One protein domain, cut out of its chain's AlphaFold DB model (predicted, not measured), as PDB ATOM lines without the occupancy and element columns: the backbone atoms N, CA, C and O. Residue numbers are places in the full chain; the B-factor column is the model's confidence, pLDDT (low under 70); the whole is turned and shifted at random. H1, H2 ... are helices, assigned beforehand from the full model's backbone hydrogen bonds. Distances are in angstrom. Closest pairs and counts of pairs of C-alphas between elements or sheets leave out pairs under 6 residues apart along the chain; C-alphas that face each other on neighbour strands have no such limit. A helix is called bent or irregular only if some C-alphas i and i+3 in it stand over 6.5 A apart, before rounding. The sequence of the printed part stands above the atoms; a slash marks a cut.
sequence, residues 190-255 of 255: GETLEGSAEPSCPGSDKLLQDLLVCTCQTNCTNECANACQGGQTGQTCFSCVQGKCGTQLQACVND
ATOM      1  N   GLY A 190     -13.876  16.670   3.701       79.75
ATOM      2  CA  GLY A 190     -13.624  17.528   2.536       79.75
ATOM      3  C   GLY A 190     -13.097  16.772   1.311       79.75
ATOM      4  O   GLY A 190     -13.650  16.908   0.222       79.75
ATOM      5  N   GLU A 191     -12.103  15.900   1.487       79.88
ATOM      6  CA  GLU A 191     -11.547  15.094   0.386       79.88
ATOM      7  C   GLU A 191     -12.567  14.094  -0.178       79.88
ATOM      8  O   GLU A 191     -12.605  13.843  -1.386       79.88
ATOM      9  N   THR A 192     -13.448  13.585   0.687       79.06
ATOM     10  CA  THR A 192     -14.566  12.713   0.302       79.06
ATOM     11  C   THR A 192     -15.596  13.469  -0.546       79.06
ATOM     12  O   THR A 192     -16.100  12.932  -1.536       79.06
ATOM     13  N   LEU A 193     -15.880  14.732  -0.206       75.56
ATOM     14  CA  LEU A 193     -16.746  15.624  -0.992       75.56
ATOM     15  C   LEU A 193     -16.133  16.009  -2.346       75.56
ATOM     16  O   LEU A 193     -16.870  16.287  -3.288       75.56
ATOM     17  N   GLU A 194     -14.806  16.022  -2.461       78.88
ATOM     18  CA  GLU A 194     -14.097  16.258  -3.728       78.88
ATOM     19  C   GLU A 194     -13.930  14.981  -4.572       78.88
ATOM     20  O   GLU A 194     -13.467  15.041  -5.711       78.88
ATOM     21  N   GLY A 195     -14.353  13.822  -4.059       69.00
ATOM     22  CA  GLY A 195     -14.312  12.555  -4.792       69.00
ATOM     23  C   GLY A 195     -12.964  11.863  -4.792       69.00
ATOM     24  O   GLY A 195     -12.744  10.989  -5.635       69.00
ATOM     25  N   SER A 196     -12.073  12.231  -3.872       67.31
ATOM     26  CA  SER A 196     -10.858  11.459  -3.639       67.31
ATOM     27  C   SER A 196     -11.222  10.182  -2.885       67.31
ATOM     28  O   SER A 196     -11.943  10.209  -1.889       67.31
ATOM     29  N   ALA A 197     -10.788   9.045  -3.422       50.06
ATOM     30  CA  ALA A 197     -11.169   7.730  -2.932       50.06
ATOM     31  C   ALA A 197     -10.183   7.198  -1.876       50.06
ATOM     32  O   ALA A 197      -8.973   7.249  -2.083       50.06
ATOM     33  N   GLU A 198     -10.775   6.589  -0.837       59.22
ATOM     34  CA  GLU A 198     -10.217   5.634   0.142       59.22
ATOM     35  C   GLU A 198      -9.384   6.179   1.319       59.22
ATOM     36  O   GLU A 198      -8.599   7.109   1.178       59.22
ATOM     37  N   PRO A 199      -9.392   5.454   2.453       63.09
ATOM     38  CA  PRO A 199     -10.535   5.065   3.289       63.09
ATOM     39  C   PRO A 199     -10.986   6.238   4.185       63.09
ATOM     40  O   PRO A 199     -10.153   7.024   4.629       63.09
ATOM     41  N   SER A 200     -12.287   6.356   4.471       63.56
ATOM     42  CA  SER A 200     -12.838   7.409   5.344       63.56
ATOM     43  C   SER A 200     -12.209   7.356   6.736       63.56
ATOM     44  O   SER A 200     -12.086   6.275   7.324       63.56
ATOM     45  N   CYS A 201     -11.816   8.503   7.296       78.25
ATOM     46  CA  CYS A 201     -11.374   8.516   8.687       78.25
ATOM     47  C   CYS A 201     -12.567   8.196   9.615       78.25
ATOM     48  O   CYS A 201     -13.635   8.792   9.458       78.25
ATOM     49  N   PRO A 202     -12.395   7.362  10.659       77.06
ATOM     50  CA  PRO A 202     -13.472   7.041  11.604       77.06
ATOM     51  C   PRO A 202     -13.996   8.264  12.384       77.06
ATOM     52  O   PRO A 202     -15.095   8.226  12.933       77.06
ATOM     53  N   GLY A 203     -13.228   9.361  12.434       77.56
ATOM     54  CA  GLY A 203     -13.693  10.652  12.958       77.56
ATOM     55  C   GLY A 203     -14.675  11.366  12.020       77.56
ATOM     56  O   GLY A 203     -15.672  11.928  12.479       77.56
ATOM     57  N   SER A 204     -14.440  11.268  10.711       84.50
ATOM     58  CA  SER A 204     -15.216  11.938   9.667       84.50
ATOM     59  C   SER A 204     -16.567  11.262   9.410       84.50
ATOM     60  O   SER A 204     -17.507  11.937   8.996       84.50
ATOM     61  N   ASP A 205     -16.719   9.968   9.719       82.94
ATOM     62  CA  ASP A 205     -17.974   9.215   9.537       82.94
ATOM     63  C   ASP A 205     -19.164   9.861  10.256       82.94
ATOM     64  O   ASP A 205     -20.255  10.007   9.698       82.94
ATOM     65  N   LYS A 206     -18.951  10.323  11.496       85.88
ATOM     66  CA  LYS A 206     -20.014  10.977  12.266       85.88
ATOM     67  C   LYS A 206     -20.407  12.320  11.648       85.88
ATOM     68  O   LYS A 206     -21.591  12.644  11.622       85.88
ATOM     69  N   LEU A 207     -19.436  13.090  11.160       89.25
ATOM     70  CA  LEU A 207     -19.662  14.383  10.503       89.25
ATOM     71  C   LEU A 207     -20.390  14.210   9.170       89.25
ATOM     72  O   LEU A 207     -21.355  14.925   8.898       89.25
ATOM     73  N   LEU A 208     -19.979  13.215   8.384       87.88
ATOM     74  CA  LEU A 208     -20.602  12.869   7.114       87.88
ATOM     75  C   LEU A 208     -22.049  12.403   7.325       87.88
ATOM     76  O   LEU A 208     -22.947  12.824   6.599       87.88
ATOM     77  N   GLN A 209     -22.301  11.589   8.355       88.25
ATOM     78  CA  GLN A 209     -23.645  11.118   8.687       88.25
ATOM     79  C   GLN A 209     -24.554  12.256   9.179       88.25
ATOM     80  O   GLN A 209     -25.708  12.327   8.756       88.25
ATOM     81  N   ASP A 210     -24.053  13.178  10.008       91.06
ATOM     82  CA  ASP A 210     -24.812  14.356  10.465       91.06
ATOM     83  C   ASP A 210     -25.159  15.283   9.284       91.06
ATOM     84  O   ASP A 210     -26.301  15.737   9.137       91.06
ATOM     85  N   LEU A 211     -24.195  15.492   8.378       91.56
ATOM     86  CA  LEU A 211     -24.395  16.243   7.140       91.56
ATOM     87  C   LEU A 211     -25.432  15.559   6.239       91.56
ATOM     88  O   LEU A 211     -26.324  16.232   5.717       91.56
ATOM     89  N   LEU A 212     -25.366  14.233   6.092       89.44
ATOM     90  CA  LEU A 212     -26.299  13.458   5.275       89.44
ATOM     91  C   LEU A 212     -27.718  13.486   5.855       89.44
ATOM     92  O   LEU A 212     -28.675  13.680   5.110       89.44
ATOM     93  N   VAL A 213     -27.876  13.362   7.175       92.88
ATOM     94  CA  VAL A 213     -29.184  13.482   7.839       92.88
ATOM     95  C   VAL A 213     -29.758  14.884   7.633       92.88
ATOM     96  O   VAL A 213     -30.901  15.016   7.187       92.88
ATOM     97  N   CYS A 214     -28.960  15.929   7.860       93.81
ATOM     98  CA  CYS A 214     -29.413  17.304   7.665       93.81
ATOM     99  C   CYS A 214     -29.841  17.568   6.211       93.81
ATOM    100  O   CYS A 214     -30.899  18.161   5.961       93.81
ATOM    101  N   THR A 215     -29.044  17.084   5.256       93.50
ATOM    102  CA  THR A 215     -29.240  17.315   3.823       93.50
ATOM    103  C   THR A 215     -30.411  16.501   3.276       93.50
ATOM    104  O   THR A 215     -31.314  17.052   2.648       93.50
ATOM    105  N   CYS A 216     -30.437  15.198   3.550       92.56
ATOM    106  CA  CYS A 216     -31.367  14.267   2.923       92.56
ATOM    107  C   CYS A 216     -32.667  14.073   3.696       92.56
ATOM    108  O   CYS A 216     -33.699  13.824   3.077       92.56
ATOM    109  N   GLN A 217     -32.665  14.202   5.023       91.00
ATOM    110  CA  GLN A 217     -33.867  13.935   5.821       91.00
ATOM    111  C   GLN A 217     -34.541  15.197   6.353       91.00
ATOM    112  O   GLN A 217     -35.761  15.195   6.503       91.00
ATOM    113  N   THR A 218     -33.786  16.252   6.666       93.56
ATOM    114  CA  THR A 218     -34.338  17.362   7.459       93.56
ATOM    115  C   THR A 218     -34.635  18.617   6.649       93.56
ATOM    116  O   THR A 218     -35.738  19.149   6.748       93.56
ATOM    117  N   ASN A 219     -33.668  19.124   5.878       94.06
ATOM    118  CA  ASN A 219     -33.759  20.480   5.327       94.06
ATOM    119  C   ASN A 219     -33.759  20.554   3.800       94.06
ATOM    120  O   ASN A 219     -34.426  21.427   3.247       94.06
ATOM    121  N   CYS A 220     -33.024  19.672   3.118       94.50
ATOM    122  CA  CYS A 220     -32.753  19.801   1.682       94.50
ATOM    123  C   CYS A 220     -33.247  18.611   0.855       94.50
ATOM    124  O   CYS A 220     -32.797  18.418  -0.269       94.50
ATOM    125  N   THR A 221     -34.208  17.837   1.366       93.12
ATOM    126  CA  THR A 221     -34.661  16.581   0.750       93.12
ATOM    127  C   THR A 221     -35.124  16.736  -0.701       93.12
ATOM    128  O   THR A 221     -34.832  15.870  -1.513       93.12
ATOM    129  N   ASN A 222     -35.809  17.833  -1.051       92.44
ATOM    130  CA  ASN A 222     -36.244  18.083  -2.435       92.44
ATOM    131  C   ASN A 222     -35.085  18.518  -3.342       92.44
ATOM    132  O   ASN A 222     -34.914  17.971  -4.426       92.44
ATOM    133  N   GLU A 223     -34.263  19.463  -2.883       94.19
ATOM    134  CA  GLU A 223     -33.166  20.028  -3.681       94.19
ATOM    135  C   GLU A 223     -32.021  19.022  -3.875       94.19
ATOM    136  O   GLU A 223     -31.345  19.029  -4.902       94.19
ATOM    137  N   CYS A 224     -31.821  18.140  -2.893       93.00
ATOM    138  CA  CYS A 224     -30.770  17.128  -2.854       93.00
ATOM    139  C   CYS A 224     -31.267  15.711  -3.145       93.00
ATOM    140  O   CYS A 224     -30.487  14.775  -2.997       93.00
ATOM    141  N   ALA A 225     -32.517  15.522  -3.584       91.62
ATOM    142  CA  ALA A 225     -33.092  14.192  -3.812       91.62
ATOM    143  C   ALA A 225     -32.189  13.290  -4.672       91.62
ATOM    144  O   ALA A 225     -32.001  12.120  -4.350       91.62
ATOM    145  N   ASN A 226     -31.585  13.858  -5.721       87.88
ATOM    146  CA  ASN A 226     -30.670  13.144  -6.614       87.88
ATOM    147  C   ASN A 226     -29.367  12.741  -5.903       87.88
ATOM    148  O   ASN A 226     -28.962  11.588  -5.974       87.88
ATOM    149  N   ALA A 227     -28.760  13.658  -5.144       87.75
ATOM    150  CA  ALA A 227     -27.547  13.391  -4.367       87.75
ATOM    151  C   ALA A 227     -27.766  12.325  -3.285       87.75
ATOM    152  O   ALA A 227     -26.939  11.440  -3.085       87.75
ATOM    153  N   CYS A 228     -28.927  12.357  -2.633       89.50
ATOM    154  CA  CYS A 228     -29.317  11.387  -1.611       89.50
ATOM    155  C   CYS A 228     -29.570   9.978  -2.163       89.50
ATOM    156  O   CYS A 228     -29.657   9.030  -1.387       89.50
ATOM    157  N   GLN A 229     -29.709   9.839  -3.482       87.50
ATOM    158  CA  GLN A 229     -29.837   8.564  -4.188       87.50
ATOM    159  C   GLN A 229     -28.513   8.120  -4.833       87.50
ATOM    160  O   GLN A 229     -28.513   7.185  -5.630       87.50
ATOM    161  N   GLY A 230     -27.396   8.785  -4.514       81.81
ATOM    162  CA  GLY A 230     -26.086   8.522  -5.118       81.81
ATOM    163  C   GLY A 230     -25.858   9.219  -6.466       81.81
ATOM    164  O   GLY A 230     -24.863   8.955  -7.130       81.81
ATOM    165  N   GLY A 231     -26.763  10.104  -6.888       84.62
ATOM    166  CA  GLY A 231     -26.598  10.942  -8.076       84.62
ATOM    167  C   GLY A 231     -25.695  12.158  -7.837       84.62
ATOM    168  O   GLY A 231     -25.256  12.437  -6.724       84.62
ATOM    169  N   GLN A 232     -25.438  12.932  -8.895       79.69
ATOM    170  CA  GLN A 232     -24.639  14.157  -8.793       79.69
ATOM    171  C   GLN A 232     -25.348  15.237  -7.960       79.69
ATOM    172  O   GLN A 232     -26.557  15.470  -8.083       79.69
ATOM    173  N   THR A 233     -24.576  15.951  -7.143       83.31
ATOM    174  CA  THR A 233     -25.020  17.138  -6.406       83.31
ATOM    175  C   THR A 233     -25.246  18.312  -7.360       83.31
ATOM    176  O   THR A 233     -24.328  18.813  -8.005       83.31
ATOM    177  N   GLY A 234     -26.492  18.783  -7.452       88.69
ATOM    178  CA  GLY A 234     -26.829  19.999  -8.197       88.69
ATOM    179  C   GLY A 234     -26.486  21.287  -7.433       88.69
ATOM    180  O   GLY A 234     -26.370  21.286  -6.207       88.69
ATOM    181  N   GLN A 235     -26.406  22.422  -8.140       90.56
ATOM    182  CA  GLN A 235     -26.190  23.743  -7.514       90.56
ATOM    183  C   GLN A 235     -27.285  24.130  -6.505       90.56
ATOM    184  O   GLN A 235     -27.006  24.796  -5.505       90.56
ATOM    185  N   THR A 236     -28.524  23.705  -6.751       92.25
ATOM    186  CA  THR A 236     -29.669  23.889  -5.847       92.25
ATOM    187  C   THR A 236     -29.469  23.152  -4.529       92.25
ATOM    188  O   THR A 236     -29.613  23.743  -3.459       92.25
ATOM    189  N   CYS A 237     -29.025  21.894  -4.602       94.25
ATOM    190  CA  CYS A 237     -28.655  21.119  -3.424       94.25
ATOM    191  C   CYS A 237     -27.562  21.831  -2.622       94.25
ATOM    192  O   CYS A 237     -27.730  22.078  -1.430       94.25
ATOM    193  N   PHE A 238     -26.483  22.249  -3.286       90.62
ATOM    194  CA  PHE A 238     -25.362  22.909  -2.619       90.62
ATOM    195  C   PHE A 238     -25.763  24.229  -1.939       90.62
ATOM    196  O   PHE A 238     -25.372  24.487  -0.801       90.62
ATOM    197  N   SER A 239     -26.612  25.032  -2.591       94.06
ATOM    198  CA  SER A 239     -27.144  26.276  -2.015       94.06
ATOM    199  C   SER A 239     -28.009  26.011  -0.780       94.06
ATOM    200  O   SER A 239     -27.926  26.738   0.212       94.06
ATOM    201  N   CYS A 240     -28.811  24.943  -0.805       96.25
ATOM    202  CA  CYS A 240     -29.605  24.540   0.350       96.25
ATOM    203  C   CYS A 240     -28.721  24.045   1.505       96.25
ATOM    204  O   CYS A 240     -28.913  24.470   2.645       96.25
ATOM    205  N   VAL A 241     -27.724  23.201   1.215       94.88
ATOM    206  CA  VAL A 241     -26.788  22.672   2.219       94.88
ATOM    207  C   VAL A 241     -26.028  23.808   2.897       94.88
ATOM    208  O   VAL A 241     -25.997  23.844   4.124       94.88
ATOM    209  N   GLN A 242     -25.508  24.785   2.148       93.62
ATOM    210  CA  GLN A 242     -24.874  25.962   2.755       93.62
ATOM    211  C   GLN A 242     -25.839  26.766   3.635       93.62
ATOM    212  O   GLN A 242     -25.466  27.197   4.724       93.62
ATOM    213  N   GLY A 243     -27.084  26.963   3.190       95.19
ATOM    214  CA  GLY A 243     -28.055  27.783   3.916       95.19
ATOM    215  C   GLY A 243     -28.648  27.119   5.162       95.19
ATOM    216  O   GLY A 243     -29.000  27.813   6.117       95.19
ATOM    217  N   LYS A 244     -28.797  25.790   5.163       95.62
ATOM    218  CA  LYS A 244     -29.531  25.048   6.205       95.62
ATOM    219  C   LYS A 244     -28.673  24.083   7.013       95.62
ATOM    220  O   LYS A 244     -28.961  23.874   8.186       95.62
ATOM    221  N   CYS A 245     -27.638  23.524   6.398       95.31
ATOM    222  CA  CYS A 245     -26.707  22.568   6.997       95.31
ATOM    223  C   CYS A 245     -25.288  23.145   7.095       95.31
ATOM    224  O   CYS A 245     -24.316  22.403   7.213       95.31
ATOM    225  N   GLY A 246     -25.163  24.478   7.035       92.75
ATOM    226  CA  GLY A 246     -23.879  25.172   7.008       92.75
ATOM    227  C   GLY A 246     -22.991  24.819   8.197       92.75
ATOM    228  O   GLY A 246     -21.794  24.662   8.021       92.75
ATOM    229  N   THR A 247     -23.557  24.597   9.386       91.69
ATOM    230  CA  THR A 247     -22.782  24.218  10.578       91.69
ATOM    231  C   THR A 247     -22.127  22.844  10.428       91.69
ATOM    232  O   THR A 247     -20.948  22.693  10.740       91.69
ATOM    233  N   GLN A 248     -22.864  21.850   9.922       91.94
ATOM    234  CA  GLN A 248     -22.352  20.501   9.665       91.94
ATOM    235  C   GLN A 248     -21.355  20.504   8.507       91.94
ATOM    236  O   GLN A 248     -20.321  19.849   8.586       91.94
ATOM    237  N   LEU A 249     -21.639  21.280   7.457       90.44
ATOM    238  CA  LEU A 249     -20.746  21.426   6.311       90.44
ATOM    239  C   LEU A 249     -19.425  22.082   6.732       90.44
ATOM    240  O   LEU A 249     -18.358  21.602   6.376       90.44
ATOM    241  N   GLN A 250     -19.484  23.144   7.533       89.69
ATOM    242  CA  GLN A 250     -18.303  23.829   8.053       89.69
ATOM    243  C   GLN A 250     -17.490  22.906   8.967       89.69
ATOM    244  O   GLN A 250     -16.267  22.921   8.901       89.69
ATOM    245  N   ALA A 251     -18.151  22.097   9.798       88.50
ATOM    246  CA  ALA A 251     -17.476  21.118  10.644       88.50
ATOM    247  C   ALA A 251     -16.816  20.003   9.816       88.50
ATOM    248  O   ALA A 251     -15.704  19.612  10.125       88.50
ATOM    249  N   CYS A 252     -17.465  19.556   8.738       87.38
ATOM    250  CA  CYS A 252     -16.928  18.585   7.782       87.38
ATOM    251  C   CYS A 252     -15.715  19.130   7.001       87.38
ATOM    252  O   CYS A 252     -14.751  18.415   6.778       87.38
ATOM    253  N   VAL A 253     -15.725  20.403   6.600       86.25
ATOM    254  CA  VAL A 253     -14.614  21.009   5.836       86.25
ATOM    255  C   VAL A 253     -13.417  21.388   6.725       86.25
ATOM    256  O   VAL A 253     -12.319  21.575   6.212       86.25
ATOM    257  N   ASN A 254     -13.612  21.539   8.039       84.44
ATOM    258  CA  ASN A 254     -12.530  21.844   8.992       84.44
ATOM    259  C   ASN A 254     -11.981  20.605   9.721       84.44
ATOM    260  O   ASN A 254     -11.162  20.774  10.627       84.44
ATOM    261  N   ASP A 255     -12.466  19.415   9.370       77.12
ATOM    262  CA  ASP A 255     -11.953  18.118   9.826       77.12
ATOM    263  C   ASP A 255     -10.731  17.709   8.992       77.12
ATOM    264  O   ASP A 255      -9.705  17.336   9.605       77.12
TER     265      ASP A 255
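What this domain is: This is residues 190 to 255 of the 255 residues of an uncharacterized protein of Polyangium sp. SDU3-1 (UniProt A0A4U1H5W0). The long helix H2 makes a bar along the longest axis, with H4 folded back side by side along its first half, and two legs reach from this bar to the same side. One leg, near the start of H2, holds the one-turn helix H1 and a loop whose residues 194 to 199 stick out; the other, at the far end of H2, holds H3, which stands crosswise to the bar, and the long loop of residues 220 to 234. The printed part has 66 residues with four named helices, in the order H1, H2, H3, H4, and no named strand, and its class is all helix. It is compact, with a radius of gyration of the C-alphas of 11.2 A and spans of 29 by 22 by 17 A.

How they stand to each other: H1, residues 190 to 193, touches no helix. It is near H2, residues 204 to 219, with 5 pairs of C-alphas within 10 A. H3, residues 235 to 244, touches H2 about perpendicular, at 81 degrees, and H2 touches it with residues 214 to 219 alone; the closest C-alphas are those of Thr 215 and Val 241, 6.1 A apart. H1 and H3 are apart. H4, residues 246 to 253, touches H2 at a shallow tilt of 27 degrees, opposite ways; H2 touches it with residues 204 to 211 alone, and the closest C-alphas, of Leu 211 and Gln 248, are 5.4 A apart. H3 and H4 are close but not clearly touching, only just about perpendicular at 72 degrees, and their closest C-alphas, of Gln 242 and Leu 249, are 7.1 A apart. H1 and H4 are also close but not clearly touching, with the C-alphas of Gly 190 and Val 253 closest at 4.9 A. In H3 and H4 every O i to N i+4 pair is within hydrogen-bond range, in H2 10 of 12 are, and H1 is too short for such a pair.

Where its parts are: H1 begins at C-alpha 190, at (-13.624, 17.528, 2.536), and is 5.1 A long. H2 runs 20.9 A, from C-alpha 204 at (-15.216, 11.938, 9.667) to C-alpha 219; it is irregular, with C-alphas 216 and 219 7.1 A apart. H3 is 14.2 A long from C-alpha 235 to C-alpha 244. H4 is 10.2 A long and ends at C-alpha 253, at (-14.614, 21.009, 5.836).

The domain as a whole: The two C-alphas farthest apart are those of Pro 199 and Asn 222, 29.4 A, while the first and last printed C-alphas, of Gly 190 and Asp 255, are 7.5 A apart. The printed part has no cut and ends at the chain's last residue. The link from H2 to H3 is long, with 15 residues; that from H1 to H2 is short, and that from H3 to H4 is tight. The mean pLDDT of the printed part is 86.1, and residues 195 to 200 are under 70.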